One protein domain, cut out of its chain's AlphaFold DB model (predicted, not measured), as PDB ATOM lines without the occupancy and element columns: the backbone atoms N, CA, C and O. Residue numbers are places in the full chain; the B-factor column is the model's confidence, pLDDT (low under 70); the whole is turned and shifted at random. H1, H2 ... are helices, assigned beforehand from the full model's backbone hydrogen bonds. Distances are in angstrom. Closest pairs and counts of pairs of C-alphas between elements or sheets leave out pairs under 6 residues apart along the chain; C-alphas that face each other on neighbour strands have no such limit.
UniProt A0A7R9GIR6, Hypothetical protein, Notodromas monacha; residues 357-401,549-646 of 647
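What this domain is: This is residues 357 to 401 and 549 to 646 of the 647 residues of the protein "Hypothetical protein" of Notodromas monacha (UniProt A0A7R9GIR6). Two lobes of helices lie end to end. The larger has H2 and H3 side by side, H1 spreading away from them like one arm of a V, and the short helices H9 and H10 packed where H1 ends and H2 begins; the smaller is a knot of H4, H5 and H6, with H7 between the lobes and H8 near H1. The printed part has 143 residues, with ten named helices, H1 to H10 in chain order, and no named strand; the class is all helix. It is only just loose, close to compact, with a radius of gyration of the C-alphas of 17.7 A, and flat, spanning 52 by 40 by 20 A.

How they stand to each other: H2, residues 380 to 398, touches H3, residues 549 to 566, at a shallow tilt of 21 degrees, the same way; their closest C-alphas, of Leu 390 and Val 555, are 5.1 A apart. H1, residues 357 to 375, is close to H2 but not clearly touching, with C-alphas 373 and 382 closest at 7.3 A. With residues 368 to 375 alone H1 touches H9, residues 634 to 640, about perpendicular at 77 degrees; C-alphas 372 and 640 are closest at 4.7 A. H10, residues 643 to 646, touches H1 (C-alphas 369 and 646, 6.2 A) with H1 residues 369 to 373 alone, and H2 (C-alphas 382 and 643, 5.7 A) with H2 residues 381 to 386 alone. H8, residues 625 to 631, is close to H1 but not clearly touching, with C-alphas 364 and 627 closest at 7.0 A. The hub is H5, residues 584 to 594. It touches H6, residues 598 to 606, at a steep tilt of 62 degrees, opposite ways, with C-alphas 590 and 601 closest at 4.9 A. It touches H4, residues 571 to 579, with C-alphas 578 and 584 closest at 6.3 A. It only just touches H7, residues 612 to 615, with 3 pairs of C-alphas within 8 A; C-alphas 593 and 613 are closest at 5.7 A. H1 and H5 are apart. Helix packing is mostly crossed, with 1 of 5 tilts shallow. Every O i to N i+4 pair is within hydrogen-bond range in H1, H2, H3, H5, H6, H8 and H9, and 4 of 5 in H4; H7 and H10 are too short for such a pair.

Where its parts are: H1 measures 26.5 A from C-alpha 357 at (23.354, -19.607, -8.252), H2 26.3 A, H3 25.4 A and H5 15.0 A. H10 ends with C-alpha 646 at (13.326, -38.067, -12.451).

The domain as a whole: The C-alphas farthest apart, of Pro 380 and Glu 579, are 53.2 A apart. Residues 402 to 548 are not printed; C-alphas 401 and 549 are 30.6 A apart across the cut. Of the links printed whole, H7 to H8 is short and the others are tight. Mean pLDDT of the printed part is 75.2; 35 residues are under 70, among them 608 to 619.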
ATOM      1  N   ILE A 357      22.973 -18.212  -7.971       56.03
ATOM      2  CA  ILE A 357      23.354 -19.607  -8.252       56.03
ATOM      3  C   ILE A 357      22.219 -20.579  -7.918       56.03
ATOM      4  O   ILE A 357      21.789 -21.299  -8.811       56.03
ATOM      5  N   ASP A 358      21.664 -20.556  -6.703       59.50
ATOM      6  CA  ASP A 358      20.599 -21.494  -6.298       59.50
ATOM      7  C   ASP A 358      19.341 -21.368  -7.167       59.50
ATOM      8  O   ASP A 358      18.695 -22.364  -7.497       59.50
ATOM      9  N   VAL A 359      19.009 -20.137  -7.575       61.59
ATOM     10  CA  VAL A 359      17.854 -19.847  -8.433       61.59
ATOM     11  C   VAL A 359      18.094 -20.402  -9.832       61.59
ATOM     12  O   VAL A 359      17.258 -21.145 -10.341       61.59
ATOM     13  N   GLN A 360      19.245 -20.118 -10.447       68.56
ATOM     14  CA  GLN A 360      19.544 -20.646 -11.778       68.56
ATOM     15  C   GLN A 360      19.725 -22.172 -11.750       68.56
ATOM     16  O   GLN A 360      19.197 -22.845 -12.628       68.56
ATOM     17  N   MET A 361      20.353 -22.746 -10.719       72.62
ATOM     18  CA  MET A 361      20.437 -24.200 -10.528       72.62
ATOM     19  C   MET A 361      19.042 -24.829 -10.446       72.62
ATOM     20  O   MET A 361      18.756 -25.769 -11.185       72.62
ATOM     21  N   ARG A 362      18.125 -24.273  -9.639       73.62
ATOM     22  CA  ARG A 362      16.723 -24.725  -9.570       73.62
ATOM     23  C   ARG A 362      16.044 -24.689 -10.942       73.62
ATOM     24  O   ARG A 362      15.363 -25.643 -11.304       73.62
ATOM     25  N   ARG A 363      16.256 -23.628 -11.726       75.75
ATOM     26  CA  ARG A 363      15.698 -23.489 -13.083       75.75
ATOM     27  C   ARG A 363      16.328 -24.451 -14.093       75.75
ATOM     28  O   ARG A 363      15.612 -24.953 -14.955       75.75
ATOM     29  N   VAL A 364      17.626 -24.745 -13.975       82.31
ATOM     30  CA  VAL A 364      18.311 -25.785 -14.762       82.31
ATOM     31  C   VAL A 364      17.719 -27.151 -14.431       82.31
ATOM     32  O   VAL A 364      17.289 -27.850 -15.345       82.31
ATOM     33  N   PHE A 365      17.596 -27.508 -13.149       80.56
ATOM     34  CA  PHE A 365      16.977 -28.770 -12.735       80.56
ATOM     35  C   PHE A 365      15.515 -28.884 -13.187       80.56
ATOM     36  O   PHE A 365      15.121 -29.950 -13.648       80.56
ATOM     37  N   LEU A 366      14.725 -27.804 -13.146       80.88
ATOM     38  CA  LEU A 366      13.355 -27.799 -13.680       80.88
ATOM     39  C   LEU A 366      13.315 -28.036 -15.200       80.88
ATOM     40  O   LEU A 366      12.497 -28.833 -15.659       80.88
ATOM     41  N   THR A 367      14.204 -27.414 -15.985       84.94
ATOM     42  CA  THR A 367      14.282 -27.667 -17.437       84.94
ATOM     43  C   THR A 367      14.774 -29.080 -17.750       84.94
ATOM     44  O   THR A 367      14.216 -29.721 -18.635       84.94
ATOM     45  N   LEU A 368      15.768 -29.592 -17.015       85.56
ATOM     46  CA  LEU A 368      16.267 -30.964 -17.166       85.56
ATOM     47  C   LEU A 368      15.201 -32.004 -16.788       85.56
ATOM     48  O   LEU A 368      15.035 -33.002 -17.481       85.56
ATOM     49  N   LEU A 369      14.422 -31.753 -15.733       83.19
ATOM     50  CA  LEU A 369      13.284 -32.587 -15.355       83.19
ATOM     51  C   LEU A 369      12.210 -32.583 -16.457       83.19
ATOM     52  O   LEU A 369      11.734 -33.642 -16.857       83.19
ATOM     53  N   GLU A 370      11.879 -31.413 -17.016       83.69
ATOM     54  CA  GLU A 370      10.967 -31.312 -18.160       83.69
ATOM     55  C   GLU A 370      11.479 -31.994 -19.435       83.69
ATOM     56  O   GLU A 370      10.660 -32.471 -20.223       83.69
ATOM     57  N   THR A 371      12.786 -32.000 -19.713       83.38
ATOM     58  CA  THR A 371      13.324 -32.730 -20.871       83.38
ATOM     59  C   THR A 371      13.339 -34.231 -20.611       83.38
ATOM     60  O   THR A 371      12.918 -34.974 -21.490       83.38
ATOM     61  N   SER A 372      13.707 -34.671 -19.406       82.62
ATOM     62  CA  SER A 372      13.661 -36.079 -18.988       82.62
ATOM     63  C   SER A 372      12.246 -36.663 -19.106       82.62
ATOM     64  O   SER A 372      12.043 -37.659 -19.799       82.62
ATOM     65  N   CYS A 373      11.237 -35.989 -18.541       80.94
ATOM     66  CA  CYS A 373       9.843 -36.428 -18.643       80.94
ATOM     67  C   CYS A 373       9.301 -36.374 -20.082       80.94
ATOM     68  O   CYS A 373       8.493 -37.219 -20.440       80.94
ATOM     69  N   LYS A 374       9.759 -35.441 -20.934       82.94
ATOM     70  CA  LYS A 374       9.393 -35.435 -22.367       82.94
ATOM     71  C   LYS A 374      10.023 -36.594 -23.141       82.94
ATOM     72  O   LYS A 374       9.345 -37.201 -23.964       82.94
ATOM     73  N   LEU A 375      11.289 -36.914 -22.874       81.50
ATOM     74  CA  LEU A 375      11.997 -38.043 -23.492       81.50
ATOM     75  C   LEU A 375      11.440 -39.406 -23.051       81.50
ATOM     76  O   LEU A 375      11.606 -40.388 -23.766       81.50
ATOM     77  N   GLN A 376      10.776 -39.457 -21.894       79.50
ATOM     78  CA  GLN A 376      10.192 -40.659 -21.292       79.50
ATOM     79  C   GLN A 376       8.661 -40.524 -21.131       79.50
ATOM     80  O   GLN A 376       8.098 -41.008 -20.150       79.50
ATOM     81  N   SER A 377       7.997 -39.832 -22.074       72.44
ATOM     82  CA  SER A 377       6.587 -39.389 -21.971       72.44
ATOM     83  C   SER A 377       5.603 -40.496 -21.575       72.44
ATOM     84  O   SER A 377       4.688 -40.250 -20.787       72.44
ATOM     85  N   ASP A 378       5.816 -41.700 -22.105       74.12
ATOM     86  CA  ASP A 378       4.876 -42.821 -22.033       74.12
ATOM     87  C   ASP A 378       5.414 -43.999 -21.190       74.12
ATOM     88  O   ASP A 378       4.835 -45.083 -21.194       74.12
ATOM     89  N   ASP A 379       6.524 -43.815 -20.458       79.31
ATOM     90  CA  ASP A 379       7.064 -44.855 -19.572       79.31
ATOM     91  C   ASP A 379       6.203 -44.965 -18.290       79.31
ATOM     92  O   ASP A 379       6.185 -44.030 -17.473       79.31
ATOM     93  N   PRO A 380       5.523 -46.105 -18.034       79.25
ATOM     94  CA  PRO A 380       4.724 -46.288 -16.824       79.25
ATOM     95  C   PRO A 380       5.560 -46.216 -15.537       79.25
ATOM     96  O   PRO A 380       5.016 -45.916 -14.473       79.25
ATOM     97  N   ILE A 381       6.878 -46.445 -15.592       79.19
ATOM     98  CA  ILE A 381       7.789 -46.245 -14.458       79.19
ATOM     99  C   ILE A 381       7.883 -44.752 -14.122       79.19
ATOM    100  O   ILE A 381       7.796 -44.393 -12.948       79.19
ATOM    101  N   VAL A 382       8.000 -43.875 -15.126       78.75
ATOM    102  CA  VAL A 382       8.064 -42.416 -14.937       78.75
ATOM    103  C   VAL A 382       6.720 -41.859 -14.483       78.75
ATOM    104  O   VAL A 382       6.681 -41.084 -13.527       78.75
ATOM    105  N   LEU A 383       5.609 -42.301 -15.078       81.25
ATOM    106  CA  LEU A 383       4.268 -41.900 -14.636       81.25
ATOM    107  C   LEU A 383       4.023 -42.296 -13.173       81.25
ATOM    108  O   LEU A 383       3.567 -41.475 -12.375       81.25
ATOM    109  N   ASN A 384       4.379 -43.522 -12.776       82.88
ATOM    110  CA  ASN A 384       4.235 -43.970 -11.390       82.88
ATOM    111  C   ASN A 384       5.228 -43.292 -10.433       82.88
ATOM    112  O   ASN A 384       4.870 -43.011  -9.289       82.88
ATOM    113  N   LEU A 385       6.436 -42.950 -10.885       82.56
ATOM    114  CA  LEU A 385       7.389 -42.152 -10.116       82.56
ATOM    115  C   LEU A 385       6.882 -40.720  -9.885       82.56
ATOM    116  O   LEU A 385       6.959 -40.237  -8.759       82.56
ATOM    117  N   LEU A 386       6.293 -40.069 -10.895       81.75
ATOM    118  CA  LEU A 386       5.644 -38.763 -10.744       81.75
ATOM    119  C   LEU A 386       4.457 -38.844  -9.771       81.75
ATOM    120  O   LEU A 386       4.382 -38.027  -8.855       81.75
ATOM    121  N   LYS A 387       3.586 -39.863  -9.890       85.81
ATOM    122  CA  LYS A 387       2.490 -40.132  -8.930       85.81
ATOM    123  C   LYS A 387       3.027 -40.307  -7.494       85.81
ATOM    124  O   LYS A 387       2.490 -39.711  -6.560       85.81
ATOM    125  N   GLN A 388       4.117 -41.060  -7.300       85.19
ATOM    126  CA  GLN A 388       4.752 -41.230  -5.986       85.19
ATOM    127  C   GLN A 388       5.390 -39.941  -5.455       85.19
ATOM    128  O   GLN A 388       5.211 -39.620  -4.285       85.19
ATOM    129  N   THR A 389       6.149 -39.209  -6.272       83.00
ATOM    130  CA  THR A 389       6.788 -37.948  -5.868       83.00
ATOM    131  C   THR A 389       5.729 -36.904  -5.512       83.00
ATOM    132  O   THR A 389       5.860 -36.233  -4.489       83.00
ATOM    133  N   LEU A 390       4.629 -36.840  -6.270       85.44
ATOM    134  CA  LEU A 390       3.464 -36.013  -5.967       85.44
ATOM    135  C   LEU A 390       2.882 -36.332  -4.588       85.44
ATOM    136  O   LEU A 390       2.698 -35.415  -3.791       85.44
ATOM    137  N   GLU A 391       2.644 -37.607  -4.263       85.50
ATOM    138  CA  GLU A 391       2.101 -37.957  -2.946       85.50
ATOM    139  C   GLU A 391       3.141 -37.861  -1.817       85.50
ATOM    140  O   GLU A 391       2.781 -37.503  -0.703       85.50
ATOM    141  N   ARG A 392       4.444 -38.042  -2.084       82.81
ATOM    142  CA  ARG A 392       5.515 -37.724  -1.117       82.81
ATOM    143  C   ARG A 392       5.528 -36.232  -0.766       82.81
ATOM    144  O   ARG A 392       5.690 -35.891   0.404       82.81
ATOM    145  N   VAL A 393       5.342 -35.342  -1.746       80.81
ATOM    146  CA  VAL A 393       5.248 -33.890  -1.508       80.81
ATOM    147  C   VAL A 393       3.923 -33.537  -0.830       80.81
ATOM    148  O   VAL A 393       3.942 -32.858   0.191       80.81
ATOM    149  N   ARG A 394       2.781 -34.057  -1.304       82.94
ATOM    150  CA  ARG A 394       1.469 -33.850  -0.656       82.94
ATOM    151  C   ARG A 394       1.448 -34.352   0.780       82.94
ATOM    152  O   ARG A 394       0.921 -33.650   1.634       82.94
ATOM    153  N   LYS A 395       2.047 -35.512   1.069       79.69
ATOM    154  CA  LYS A 395       2.228 -36.002   2.437       79.69
ATOM    155  C   LYS A 395       3.062 -35.019   3.252       79.69
ATOM    156  O   LYS A 395       2.578 -34.581   4.281       79.69
ATOM    157  N   LYS A 396       4.218 -34.557   2.768       69.75
ATOM    158  CA  LYS A 396       4.995 -33.516   3.469       69.75
ATOM    159  C   LYS A 396       4.211 -32.208   3.698       69.75
ATOM    160  O   LYS A 396       4.403 -31.584   4.733       69.75
ATOM    161  N   CYS A 397       3.296 -31.822   2.802       64.50
ATOM    162  CA  CYS A 397       2.381 -30.688   3.017       64.50
ATOM    163  C   CYS A 397       1.266 -30.972   4.044       64.50
ATOM    164  O   CYS A 397       0.810 -30.045   4.706       64.50
ATOM    165  N   LYS A 398       0.806 -32.226   4.172       64.69
ATOM    166  CA  LYS A 398      -0.167 -32.675   5.192       64.69
ATOM    167  C   LYS A 398       0.489 -32.830   6.570       64.69
ATOM    168  O   LYS A 398      -0.127 -32.486   7.571       64.69
ATOM    169  N   ASP A 399       1.737 -33.297   6.587       61.09
ATOM    170  CA  ASP A 399       2.599 -33.495   7.758       61.09
ATOM    171  C   ASP A 399       3.171 -32.164   8.301       61.09
ATOM    172  O   ASP A 399       3.895 -32.160   9.300       61.09
ATOM    173  N   LEU A 400       2.838 -31.013   7.689       57.38
ATOM    174  CA  LEU A 400       2.992 -29.725   8.365       57.38
ATOM    175  C   LEU A 400       2.224 -29.775   9.693       57.38
ATOM    176  O   LEU A 400       1.058 -30.180   9.703       57.38
ATOM    177  N   PRO A 401       2.801 -29.292  10.806       54.69
ATOM    178  CA  PRO A 401       2.073 -29.236  12.060       54.69
ATOM    179  C   PRO A 401       0.911 -28.243  11.937       54.69
ATOM    180  O   PRO A 401       1.104 -27.024  12.028       54.69
ATOM    181  N   ASN A 549       2.681 -34.563 -18.378       81.31
ATOM    182  CA  ASN A 549       2.700 -33.103 -18.270       81.31
ATOM    183  C   ASN A 549       1.764 -32.608 -17.162       81.31
ATOM    184  O   ASN A 549       2.183 -31.817 -16.322       81.31
ATOM    185  N   VAL A 550       0.537 -33.136 -17.097       85.44
ATOM    186  CA  VAL A 550      -0.431 -32.817 -16.035       85.44
ATOM    187  C   VAL A 550       0.099 -33.280 -14.677       85.44
ATOM    188  O   VAL A 550       0.035 -32.531 -13.704       85.44
ATOM    189  N   LEU A 551       0.694 -34.477 -14.610       82.94
ATOM    190  CA  LEU A 551       1.324 -34.977 -13.383       82.94
ATOM    191  C   LEU A 551       2.537 -34.132 -12.962       82.94
ATOM    192  O   LEU A 551       2.690 -33.838 -11.777       82.94
ATOM    193  N   LEU A 552       3.384 -33.712 -13.905       83.44
ATOM    194  CA  LEU A 552       4.548 -32.874 -13.622       83.44
ATOM    195  C   LEU A 552       4.133 -31.471 -13.162       83.44
ATOM    196  O   LEU A 552       4.738 -30.938 -12.235       83.44
ATOM    197  N   ASP A 553       3.092 -30.881 -13.749       82.75
ATOM    198  CA  ASP A 553       2.591 -29.573 -13.329       82.75
ATOM    199  C   ASP A 553       1.841 -29.645 -11.983       82.75
ATOM    200  O   ASP A 553       1.984 -28.727 -11.170       82.75
ATOM    201  N   GLU A 554       1.171 -30.764 -11.659       83.88
ATOM    202  CA  GLU A 554       0.704 -31.068 -10.294       83.88
ATOM    203  C   GLU A 554       1.875 -31.203  -9.300       83.88
ATOM    204  O   GLU A 554       1.785 -30.683  -8.186       83.88
ATOM    205  N   VAL A 555       2.993 -31.840  -9.682       81.62
ATOM    206  CA  VAL A 555       4.215 -31.922  -8.852       81.62
ATOM    207  C   VAL A 555       4.823 -30.537  -8.636       81.62
ATOM    208  O   VAL A 555       5.112 -30.175  -7.494       81.62
ATOM    209  N   LYS A 556       4.957 -29.718  -9.690       80.25
ATOM    210  CA  LYS A 556       5.399 -28.319  -9.569       80.25
ATOM    211  C   LYS A 556       4.470 -27.543  -8.632       80.25
ATOM    212  O   LYS A 556       4.962 -26.846  -7.753       80.25
ATOM    213  N   GLN A 557       3.147 -27.680  -8.763       79.25
ATOM    214  CA  GLN A 557       2.179 -26.999  -7.895       79.25
ATOM    215  C   GLN A 557       2.278 -27.448  -6.433       79.25
ATOM    216  O   GLN A 557       2.271 -26.603  -5.540       79.25
ATOM    217  N   ALA A 558       2.429 -28.749  -6.180       76.94
ATOM    218  CA  ALA A 558       2.637 -29.275  -4.837       76.94
ATOM    219  C   ALA A 558       3.957 -28.769  -4.225       76.94
ATOM    220  O   ALA A 558       3.989 -28.444  -3.042       76.94
ATOM    221  N   LEU A 559       5.022 -28.632  -5.025       73.94
ATOM    222  CA  LEU A 559       6.305 -28.060  -4.596       73.94
ATOM    223  C   LEU A 559       6.244 -26.541  -4.358       73.94
ATOM    224  O   LEU A 559       6.916 -26.056  -3.447       73.94
ATOM    225  N   ARG A 560       5.435 -25.794  -5.126       70.94
ATOM    226  CA  ARG A 560       5.141 -24.373  -4.856       70.94
ATOM    227  C   ARG A 560       4.433 -24.214  -3.516       70.94
ATOM    228  O   ARG A 560       4.886 -23.443  -2.678       70.94
ATOM    229  N   GLU A 561       3.375 -24.991  -3.284       70.88
ATOM    230  CA  GLU A 561       2.620 -24.940  -2.029       70.88
ATOM    231  C   GLU A 561       3.465 -25.414  -0.836       70.88
ATOM    232  O   GLU A 561       3.461 -24.767   0.205       70.88
ATOM    233  N   PHE A 562       4.279 -26.464  -0.999       69.94
ATOM    234  CA  PHE A 562       5.263 -26.884   0.004       69.94
ATOM    235  C   PHE A 562       6.231 -25.747   0.364       69.94
ATOM    236  O   PHE A 562       6.442 -25.461   1.541       69.94
ATOM    237  N   HIS A 563       6.795 -25.064  -0.640       67.06
ATOM    238  CA  HIS A 563       7.706 -23.943  -0.411       67.06
ATOM    239  C   HIS A 563       6.996 -22.770   0.279       67.06
ATOM    240  O   HIS A 563       7.515 -22.247   1.257       67.06
ATOM    241  N   ARG A 564       5.781 -22.415  -0.159       65.62
ATOM    242  CA  ARG A 564       4.942 -21.370   0.451       65.62
ATOM    243  C   ARG A 564       4.604 -21.663   1.915       65.62
ATOM    244  O   ARG A 564       4.620 -20.756   2.737       65.62
ATOM    245  N   LEU A 565       4.317 -22.921   2.248       63.25
ATOM    246  CA  LEU A 565       3.970 -23.355   3.604       63.25
ATOM    247  C   LEU A 565       5.181 -23.458   4.548       63.25
ATOM    248  O   LEU A 565       5.008 -23.336   5.761       63.25
ATOM    249  N   HIS A 566       6.389 -23.670   4.014       62.75
ATOM    250  CA  HIS A 566       7.636 -23.725   4.788       62.75
ATOM    251  C   HIS A 566       8.463 -22.434   4.768       62.75
ATOM    252  O   HIS A 566       9.439 -22.335   5.517       62.75
ATOM    253  N   PHE A 567       8.107 -21.459   3.935       67.81
ATOM    254  CA  PHE A 567       8.797 -20.181   3.884       67.81
ATOM    255  C   PHE A 567       8.553 -19.374   5.167       67.81
ATOM    256  O   PHE A 567       7.422 -19.228   5.627       67.81
ATOM    257  N   ILE A 568       9.632 -18.836   5.735       67.38
ATOM    258  CA  ILE A 568       9.601 -17.931   6.884       67.38
ATOM    259  C   ILE A 568      10.272 -16.626   6.439       67.38
ATOM    260  O   ILE A 568      11.462 -16.672   6.108       67.38
ATOM    261  N   PRO A 569       9.568 -15.479   6.426       74.94
ATOM    262  CA  PRO A 569      10.191 -14.200   6.111       74.94
ATOM    263  C   PRO A 569      11.208 -13.812   7.192       74.94
ATOM    264  O   PRO A 569      10.934 -13.882   8.393       74.94
ATOM    265  N   HIS A 570      12.397 -13.386   6.777       77.44
ATOM    266  CA  HIS A 570      13.447 -12.949   7.686       77.44
ATOM    267  C   HIS A 570      13.097 -11.575   8.267       77.44
ATOM    268  O   HIS A 570      13.074 -10.581   7.537       77.44
ATOM    269  N   HIS A 571      12.864 -11.508   9.583       74.44
ATOM    270  CA  HIS A 571      12.290 -10.327  10.237       74.44
ATOM    271  C   HIS A 571      13.035  -9.024   9.918       74.44
ATOM    272  O   HIS A 571      12.418  -8.058   9.488       74.44
ATOM    273  N   GLY A 572      14.367  -9.006  10.040       75.94
ATOM    274  CA  GLY A 572      15.169  -7.805   9.766       75.94
ATOM    275  C   GLY A 572      15.182  -7.356   8.297       75.94
ATOM    276  O   GLY A 572      15.601  -6.241   8.014       75.94
ATOM    277  N   VAL A 573      14.722  -8.194   7.358       80.56
ATOM    278  CA  VAL A 573      14.526  -7.791   5.954       80.56
ATOM    279  C   VAL A 573      13.078  -7.363   5.718       80.56
ATOM    280  O   VAL A 573      12.859  -6.332   5.091       80.56
ATOM    281  N   MET A 574      12.101  -8.092   6.271       81.69
ATOM    282  CA  MET A 574      10.686  -7.700   6.264       81.69
ATOM    283  C   MET A 574      10.496  -6.291   6.840       81.69
ATOM    284  O   MET A 574       9.920  -5.425   6.189       81.69
ATOM    285  N   GLN A 575      11.047  -6.041   8.028       78.31
ATOM    286  CA  GLN A 575      10.979  -4.742   8.684       78.31
ATOM    287  C   GLN A 575      11.642  -3.647   7.838       78.31
ATOM    288  O   GLN A 575      11.045  -2.594   7.664       78.31
ATOM    289  N   ALA A 576      12.805  -3.906   7.227       84.06
ATOM    290  CA  ALA A 576      13.457  -2.933   6.350       84.06
ATOM    291  C   ALA A 576      12.611  -2.584   5.106       84.06
ATOM    292  O   ALA A 576      12.625  -1.439   4.664       84.06
ATOM    293  N   LEU A 577      11.860  -3.540   4.540       84.94
ATOM    294  CA  LEU A 577      10.916  -3.267   3.445       84.94
ATOM    295  C   LEU A 577       9.745  -2.388   3.916       84.94
ATOM    296  O   LEU A 577       9.389  -1.425   3.239       84.94
ATOM    297  N   ILE A 578       9.190  -2.669   5.096       85.31
ATOM    298  CA  ILE A 578       8.095  -1.886   5.688       85.31
ATOM    299  C   ILE A 578       8.570  -0.468   6.067       85.31
ATOM    300  O   ILE A 578       7.868   0.507   5.812       85.31
ATOM    301  N   GLU A 579       9.794  -0.320   6.580       87.25
ATOM    302  CA  GLU A 579      10.441   0.974   6.861       87.25
ATOM    303  C   GLU A 579      10.733   1.790   5.587       87.25
ATOM    304  O   GLU A 579      10.757   3.018   5.636       87.25
ATOM    305  N   MET A 580      10.893   1.132   4.431       85.38
ATOM    306  CA  MET A 580      10.943   1.782   3.111       85.38
ATOM    307  C   MET A 580       9.551   2.097   2.524       85.38
ATOM    308  O   MET A 580       9.466   2.642   1.424       85.38
ATOM    309  N   GLY A 581       8.466   1.801   3.248       84.50
ATOM    310  CA  GLY A 581       7.092   2.130   2.857       84.50
ATOM    311  C   GLY A 581       6.393   1.094   1.971       84.50
ATOM    312  O   GLY A 581       5.361   1.412   1.384       84.50
ATOM    313  N   PHE A 582       6.921  -0.129   1.857       84.31
ATOM    314  CA  PHE A 582       6.230  -1.223   1.167       84.31
ATOM    315  C   PHE A 582       5.185  -1.896   2.076       84.31
ATOM    316  O   PHE A 582       5.394  -2.034   3.282       84.31
ATOM    317  N   ASN A 583       4.070  -2.357   1.497       84.25
ATOM    318  CA  ASN A 583       3.033  -3.098   2.227       84.25
ATOM    319  C   ASN A 583       3.590  -4.416   2.792       84.25
ATOM    320  O   ASN A 583       4.335  -5.109   2.102       84.25
ATOM    321  N   GLU A 584       3.161  -4.824   3.992       80.62
ATOM    322  CA  GLU A 584       3.602  -6.096   4.593       80.62
ATOM    323  C   GLU A 584       3.191  -7.325   3.756       80.62
ATOM    324  O   GLU A 584       3.981  -8.258   3.618       80.62
ATOM    325  N   GLU A 585       1.997  -7.319   3.150       76.69
ATOM    326  CA  GLU A 585       1.524  -8.423   2.296       76.69
ATOM    327  C   GLU A 585       2.370  -8.560   1.015       76.69
ATOM    328  O   GLU A 585       2.849  -9.652   0.701       76.69
ATOM    329  N   ASP A 586       2.631  -7.451   0.310       79.62
ATOM    330  CA  ASP A 586       3.500  -7.451  -0.873       79.62
ATOM    331  C   ASP A 586       4.951  -7.807  -0.501       79.62
ATOM    332  O   ASP A 586       5.604  -8.562  -1.221       79.62
ATOM    333  N   ALA A 587       5.455  -7.320   0.640       82.50
ATOM    334  CA  ALA A 587       6.794  -7.629   1.142       82.50
ATOM    335  C   ALA A 587       6.958  -9.112   1.534       82.50
ATOM    336  O   ALA A 587       8.024  -9.687   1.300       82.50
ATOM    337  N   GLU A 588       5.919  -9.769   2.067       75.94
ATOM    338  CA  GLU A 588       5.936 -11.219   2.310       75.94
ATOM    339  C   GLU A 588       6.051 -11.999   0.998       75.94
ATOM    340  O   GLU A 588       6.905 -12.883   0.885       75.94
ATOM    341  N   ILE A 589       5.267 -11.621  -0.018       74.19
ATOM    342  CA  ILE A 589       5.330 -12.239  -1.348       74.19
ATOM    343  C   ILE A 589       6.707 -11.987  -1.984       74.19
ATOM    344  O   ILE A 589       7.338 -12.931  -2.460       74.19
ATOM    345  N   ALA A 590       7.226 -10.758  -1.926       76.75
ATOM    346  CA  ALA A 590       8.543 -10.391  -2.448       76.75
ATOM    347  C   ALA A 590       9.682 -11.201  -1.808       76.75
ATOM    348  O   ALA A 590      10.614 -11.633  -2.492       76.75
ATOM    349  N   LEU A 591       9.615 -11.452  -0.498       77.56
ATOM    350  CA  LEU A 591      10.618 -12.251   0.204       77.56
ATOM    351  C   LEU A 591      10.463 -13.750  -0.057       77.56
ATOM    352  O   LEU A 591      11.481 -14.432  -0.200       77.56
ATOM    353  N   GLN A 592       9.231 -14.252  -0.195       70.88
ATOM    354  CA  GLN A 592       8.953 -15.632  -0.607       70.88
ATOM    355  C   GLN A 592       9.494 -15.910  -2.020       70.88
ATOM    356  O   GLN A 592      10.065 -16.972  -2.272       70.88
ATOM    357  N   VAL A 593       9.342 -14.933  -2.918       70.56
ATOM    358  CA  VAL A 593       9.820 -14.939  -4.305       70.56
ATOM    359  C   VAL A 593      11.350 -14.904  -4.394       70.56
ATOM    360  O   VAL A 593      11.941 -15.587  -5.226       70.56
ATOM    361  N   THR A 594      12.015 -14.115  -3.548       71.12
ATOM    362  CA  THR A 594      13.470 -13.879  -3.649       71.12
ATOM    363  C   THR A 594      14.317 -14.728  -2.704       71.12
ATOM    364  O   THR A 594      15.544 -14.756  -2.830       71.12
ATOM    365  N   GLY A 595      13.687 -15.441  -1.766       69.50
ATOM    366  CA  GLY A 595      14.371 -16.252  -0.764       69.50
ATOM    367  C   GLY A 595      15.048 -15.403   0.312       69.50
ATOM    368  O   GLY A 595      16.233 -15.588   0.575       69.50
ATOM    369  N   ASN A 596      14.300 -14.479   0.931       76.62
ATOM    370  CA  ASN A 596      14.757 -13.601   2.024       76.62
ATOM    371  C   ASN A 596      15.888 -12.606   1.686       76.62
ATOM    372  O   ASN A 596      16.594 -12.140   2.582       76.62
ATOM    373  N   LYS A 597      16.064 -12.243   0.411       76.94
ATOM    374  CA  LYS A 597      17.115 -11.311  -0.036       76.94
ATOM    375  C   LYS A 597      16.532  -9.900  -0.174       76.94
ATOM    376  O   LYS A 597      15.568  -9.718  -0.911       76.94
ATOM    377  N   ARG A 598      17.109  -8.903   0.512       79.75
ATOM    378  CA  ARG A 598      16.556  -7.534   0.574       79.75
ATOM    379  C   ARG A 598      16.543  -6.849  -0.789       79.75
ATOM    380  O   ARG A 598      15.492  -6.426  -1.245       79.75
ATOM    381  N   GLU A 599      17.695  -6.756  -1.442       81.19
ATOM    382  CA  GLU A 599      17.870  -5.980  -2.671       81.19
ATOM    383  C   GLU A 599      17.002  -6.521  -3.826       81.19
ATOM    384  O   GLU A 599      16.288  -5.722  -4.432       81.19
ATOM    385  N   PRO A 600      16.930  -7.849  -4.078       77.69
ATOM    386  CA  PRO A 600      16.007  -8.395  -5.072       77.69
ATOM    387  C   PRO A 600      14.530  -8.255  -4.673       77.69
ATOM    388  O   PRO A 600      13.675  -8.197  -5.552       77.69
ATOM    389  N   ALA A 601      14.196  -8.215  -3.373       79.94
ATOM    390  CA  ALA A 601      12.816  -7.987  -2.934       79.94
ATOM    391  C   ALA A 601      12.389  -6.541  -3.222       79.94
ATOM    392  O   ALA A 601      11.307  -6.333  -3.767       79.94
ATOM    393  N   CYS A 602      13.263  -5.559  -2.964       80.94
ATOM    394  CA  CYS A 602      13.059  -4.173  -3.389       80.94
ATOM    395  C   CYS A 602      12.875  -4.075  -4.909       80.94
ATOM    396  O   CYS A 602      11.926  -3.446  -5.367       80.94
ATOM    397  N   GLU A 603      13.746  -4.719  -5.694       81.75
ATOM    398  CA  GLU A 603      13.638  -4.756  -7.159       81.75
ATOM    399  C   GLU A 603      12.299  -5.360  -7.616       81.75
ATOM    400  O   GLU A 603      11.645  -4.820  -8.508       81.75
ATOM    401  N   TRP A 604      11.842  -6.438  -6.968       79.38
ATOM    402  CA  TRP A 604      10.579  -7.091  -7.310       79.38
ATOM    403  C   TRP A 604       9.345  -6.229  -7.014       79.38
ATOM    404  O   TRP A 604       8.439  -6.152  -7.849       79.38
ATOM    405  N   LEU A 605       9.347  -5.541  -5.869       81.88
ATOM    406  CA  LEU A 605       8.298  -4.605  -5.455       81.88
ATOM    407  C   LEU A 605       8.250  -3.374  -6.370       81.88
ATOM    408  O   LEU A 605       7.190  -3.010  -6.879       81.88
ATOM    409  N   LEU A 606       9.407  -2.760  -6.645       82.00
ATOM    410  CA  LEU A 606       9.523  -1.581  -7.513       82.00
ATOM    411  C   LEU A 606       9.151  -1.883  -8.973       82.00
ATOM    412  O   LEU A 606       8.633  -1.012  -9.668       82.00
ATOM    413  N   ALA A 607       9.339  -3.123  -9.429       71.88
ATOM    414  CA  ALA A 607       8.872  -3.593 -10.732       71.88
ATOM    415  C   ALA A 607       7.359  -3.911 -10.784       71.88
ATOM    416  O   ALA A 607       6.891  -4.492 -11.768       71.88
ATOM    417  N   GLY A 608       6.583  -3.582  -9.743       64.25
ATOM    418  CA  GLY A 608       5.127  -3.761  -9.716       64.25
ATOM    419  C   GLY A 608       4.704  -5.216  -9.909       64.25
ATOM    420  O   GLY A 608       3.837  -5.507 -10.736       64.25
ATOM    421  N   ASN A 609       5.379  -6.130  -9.208       57.81
ATOM    422  CA  ASN A 609       5.179  -7.584  -9.233       57.81
ATOM    423  C   ASN A 609       5.462  -8.248 -10.607       57.81
ATOM    424  O   ASN A 609       5.201  -9.439 -10.784       57.81
ATOM    425  N   LYS A 610       6.038  -7.510 -11.577       51.44
ATOM    426  CA  LYS A 610       6.390  -7.985 -12.938       51.44
ATOM    427  C   LYS A 610       7.878  -8.299 -13.142       51.44
ATOM    428  O   LYS A 610       8.261  -8.739 -14.225       51.44
ATOM    429  N   ALA A 611       8.718  -8.085 -12.130       46.81
ATOM    430  CA  ALA A 611      10.121  -8.502 -12.142       46.81
ATOM    431  C   ALA A 611      10.282 -10.014 -12.411       46.81
ATOM    432  O   ALA A 611       9.355 -10.792 -12.155       46.81
ATOM    433  N   PRO A 612      11.489 -10.475 -12.801       48.69
ATOM    434  CA  PRO A 612      11.806 -11.892 -13.021       48.69
ATOM    435  C   PRO A 612      11.739 -12.784 -11.761       48.69
ATOM    436  O   PRO A 612      12.230 -13.908 -11.776       48.69
ATOM    437  N   GLY A 613      11.048 -12.362 -10.699       45.81
ATOM    438  CA  GLY A 613      10.524 -13.271  -9.683       45.81
ATOM    439  C   GLY A 613       9.657 -14.380 -10.290       45.81
ATOM    440  O   GLY A 613       9.813 -15.536  -9.931       45.81
ATOM    441  N   ALA A 614       8.852 -14.112 -11.324       45.78
ATOM    442  CA  ALA A 614       8.135 -15.184 -12.036       45.78
ATOM    443  C   ALA A 614       9.066 -16.244 -12.692       45.78
ATOM    444  O   ALA A 614       8.607 -17.304 -13.128       45.78
ATOM    445  N   ALA A 615      10.382 -15.993 -12.752       50.38
ATOM    446  CA  ALA A 615      11.356 -16.910 -13.325       50.38
ATOM    447  C   ALA A 615      11.844 -18.016 -12.366       50.38
ATOM    448  O   ALA A 615      12.252 -19.054 -12.870       50.38
ATOM    449  N   TYR A 616      11.810 -17.889 -11.024       53.78
ATOM    450  CA  TYR A 616      12.379 -18.949 -10.147       53.78
ATOM    451  C   TYR A 616      11.552 -20.254 -10.122       53.78
ATOM    452  O   TYR A 616      12.053 -21.297  -9.691       53.78
ATOM    453  N   GLU A 617      10.303 -20.209 -10.595       55.03
ATOM    454  CA  GLU A 617       9.392 -21.363 -10.689       55.03
ATOM    455  C   GLU A 617       9.280 -21.949 -12.102       55.03
ATOM    456  O   GLU A 617       8.745 -23.046 -12.276       55.03
ATOM    457  N   THR A 618       9.780 -21.230 -13.108       63.44
ATOM    458  CA  THR A 618       9.782 -21.653 -14.509       63.44
ATOM    459  C   THR A 618      11.189 -22.063 -14.927       63.44
ATOM    460  O   THR A 618      12.184 -21.451 -14.531       63.44
ATOM    461  N   GLY A 619      11.292 -23.121 -15.733       62.94
ATOM    462  CA  GLY A 619      12.580 -23.561 -16.263       62.94
ATOM    463  C   GLY A 619      13.309 -22.448 -17.027       62.94
ATOM    464  O   GLY A 619      12.725 -21.443 -17.445       62.94
ATOM    465  N   PHE A 620      14.608 -22.631 -17.249       71.88
ATOM    466  CA  PHE A 620      15.281 -21.881 -18.307       71.88
ATOM    467  C   PHE A 620      14.589 -22.122 -19.661       71.88
ATOM    468  O   PHE A 620      14.225 -23.271 -19.951       71.88
ATOM    469  N   PRO A 621      14.454 -21.086 -20.517       71.06
ATOM    470  CA  PRO A 621      14.027 -21.276 -21.897       71.06
ATOM    471  C   PRO A 621      14.969 -22.254 -22.607       71.06
ATOM    472  O   PRO A 621      16.175 -22.274 -22.359       71.06
ATOM    473  N   ARG A 622      14.398 -23.085 -23.481       67.00
ATOM    474  CA  ARG A 622      15.072 -24.253 -24.080       67.00
ATOM    475  C   ARG A 622      16.236 -23.872 -24.998       67.00
ATOM    476  O   ARG A 622      17.177 -24.641 -25.128       67.00
ATOM    477  N   GLU A 623      16.187 -22.665 -25.551       70.12
ATOM    478  CA  GLU A 623      17.220 -22.040 -26.386       70.12
ATOM    479  C   GLU A 623      18.326 -21.336 -25.572       70.12
ATOM    480  O   GLU A 623      19.237 -20.742 -26.144       70.12
ATOM    481  N   CYS A 624      18.279 -21.366 -24.234       77.25
ATOM    482  CA  CYS A 624      19.338 -20.775 -23.420       77.25
ATOM    483  C   CYS A 624      20.665 -21.524 -23.653       77.25
ATOM    484  O   CYS A 624      20.699 -22.737 -23.433       77.25
ATOM    485  N   PRO A 625      21.780 -20.841 -23.987       76.19
ATOM    486  CA  PRO A 625      23.056 -21.507 -24.265       76.19
ATOM    487  C   PRO A 625      23.581 -22.319 -23.072       76.19
ATOM    488  O   PRO A 625      24.249 -23.325 -23.265       76.19
ATOM    489  N   ILE A 626      23.222 -21.956 -21.835       79.69
ATOM    490  CA  ILE A 626      23.548 -22.754 -20.641       79.69
ATOM    491  C   ILE A 626      22.869 -24.133 -20.707       79.69
ATOM    492  O   ILE A 626      23.498 -25.143 -20.412       79.69
ATOM    493  N   ILE A 627      21.597 -24.188 -21.117       81.00
ATOM    494  CA  ILE A 627      20.849 -25.444 -21.260       81.00
ATOM    495  C   ILE A 627      21.335 -26.232 -22.474       81.00
ATOM    496  O   ILE A 627      21.532 -27.436 -22.348       81.00
ATOM    497  N   LEU A 628      21.573 -25.576 -23.614       82.06
ATOM    498  CA  LEU A 628      22.087 -26.233 -24.820       82.06
ATOM    499  C   LEU A 628      23.441 -26.906 -24.543       82.06
ATOM    500  O   LEU A 628      23.544 -28.121 -24.681       82.06
ATOM    501  N   ASN A 629      24.415 -26.174 -23.993       82.69
ATOM    502  CA  ASN A 629      25.738 -26.708 -23.647       82.69
ATOM    503  C   ASN A 629      25.689 -27.853 -22.609       82.69
ATOM    504  O   ASN A 629      26.594 -28.684 -22.565       82.69
ATOM    505  N   ILE A 630      24.662 -27.902 -21.749       82.75
ATOM    506  CA  ILE A 630      24.435 -29.012 -20.804       82.75
ATOM    507  C   ILE A 630      23.798 -30.215 -21.518       82.75
ATOM    508  O   ILE A 630      24.205 -31.352 -21.283       82.75
ATOM    509  N   LEU A 631      22.820 -29.987 -22.400       81.81
ATOM    510  CA  LEU A 631      22.145 -31.035 -23.173       81.81
ATOM    511  C   LEU A 631      23.030 -31.638 -24.275       81.81
ATOM    512  O   LEU A 631      22.795 -32.776 -24.671       81.81
ATOM    513  N   GLU A 632      24.056 -30.930 -24.744       85.62
ATOM    514  CA  GLU A 632      25.078 -31.446 -25.668       85.62
ATOM    515  C   GLU A 632      25.988 -32.508 -25.028       85.62
ATOM    516  O   GLU A 632      26.569 -33.338 -25.730       85.62
ATOM    517  N   GLN A 633      26.100 -32.543 -23.695       86.56
ATOM    518  CA  GLN A 633      26.951 -33.514 -23.009       86.56
ATOM    519  C   GLN A 633      26.332 -34.917 -23.046       86.56
ATOM    520  O   GLN A 633      25.336 -35.200 -22.377       86.56
ATOM    521  N   THR A 634      26.976 -35.852 -23.750       83.56
ATOM    522  CA  THR A 634      26.530 -37.255 -23.851       83.56
ATOM    523  C   THR A 634      26.256 -37.928 -22.491       83.56
ATOM    524  O   THR A 634      25.253 -38.635 -22.388       83.56
ATOM    525  N   PRO A 635      27.042 -37.707 -21.411       83.50
ATOM    526  CA  PRO A 635      26.710 -38.235 -20.083       83.50
ATOM    527  C   PRO A 635      25.380 -37.715 -19.520       83.50
ATOM    528  O   PRO A 635      24.676 -38.466 -18.846       83.50
ATOM    529  N   VAL A 636      25.013 -36.462 -19.820       83.44
ATOM    530  CA  VAL A 636      23.735 -35.857 -19.416       83.44
ATOM    531  C   VAL A 636      22.593 -36.453 -20.236       83.44
ATOM    532  O   VAL A 636      21.606 -36.888 -19.654       83.44
ATOM    533  N   GLN A 637      22.746 -36.592 -21.557       80.75
ATOM    534  CA  GLN A 637      21.763 -37.276 -22.415       80.75
ATOM    535  C   GLN A 637      21.484 -38.711 -21.924       80.75
ATOM    536  O   GLN A 637      20.335 -39.091 -21.698       80.75
ATOM    537  N   LEU A 638      22.542 -39.482 -21.647       81.38
ATOM    538  CA  LEU A 638      22.464 -40.846 -21.103       81.38
ATOM    539  C   LEU A 638      21.966 -40.916 -19.646       81.38
ATOM    540  O   LEU A 638      21.709 -42.014 -19.140       81.38
ATOM    541  N   ALA A 639      21.861 -39.787 -18.941       80.75
ATOM    542  CA  ALA A 639      21.181 -39.687 -17.652       80.75
ATOM    543  C   ALA A 639      19.694 -39.342 -17.839       80.75
ATOM    544  O   ALA A 639      18.844 -40.014 -17.267       80.75
ATOM    545  N   LEU A 640      19.363 -38.378 -18.703       82.00
ATOM    546  CA  LEU A 640      17.988 -37.946 -19.001       82.00
ATOM    547  C   LEU A 640      17.108 -39.026 -19.658       82.00
ATOM    548  O   LEU A 640      15.893 -38.872 -19.693       82.00
ATOM    549  N   MET A 641      17.694 -40.121 -20.152       75.94
ATOM    550  CA  MET A 641      16.965 -41.310 -20.617       75.94
ATOM    551  C   MET A 641      16.778 -42.401 -19.543       75.94
ATOM    552  O   MET A 641      16.323 -43.497 -19.858       75.94
ATOM    553  N   LYS A 642      17.154 -42.154 -18.280       77.06
ATOM    554  CA  LYS A 642      16.956 -43.103 -17.171       77.06
ATOM    555  C   LYS A 642      15.799 -42.629 -16.282       77.06
ATOM    556  O   LYS A 642      15.851 -41.498 -15.795       77.06
ATOM    557  N   PRO A 643      14.819 -43.486 -15.936       63.78
ATOM    558  CA  PRO A 643      13.686 -43.071 -15.102       63.78
ATOM    559  C   PRO A 643      14.117 -42.676 -13.683       63.78
ATOM    560  O   PRO A 643      13.513 -41.810 -13.060       63.78
ATOM    561  N   LYS A 644      15.235 -43.225 -13.185       67.19
ATOM    562  CA  LYS A 644      15.827 -42.836 -11.892       67.19
ATOM    563  C   LYS A 644      16.348 -41.393 -11.837       67.19
ATOM    564  O   LYS A 644      16.606 -40.912 -10.745       67.19
ATOM    565  N   THR A 645      16.510 -40.710 -12.969       65.56
ATOM    566  CA  THR A 645      16.961 -39.306 -13.026       65.56
ATOM    567  C   THR A 645      15.796 -38.312 -12.860       65.56
ATOM    568  O   THR A 645      16.016 -37.111 -12.762       65.56
ATOM    569  N   VAL A 646      14.558 -38.815 -12.780       57.53
ATOM    570  CA  VAL A 646      13.326 -38.067 -12.451       57.53
ATOM    571  C   VAL A 646      12.986 -38.159 -10.942       57.53
ATOM    572  O   VAL A 646      12.011 -37.559 -10.491       57.53
TER     573      VAL A 646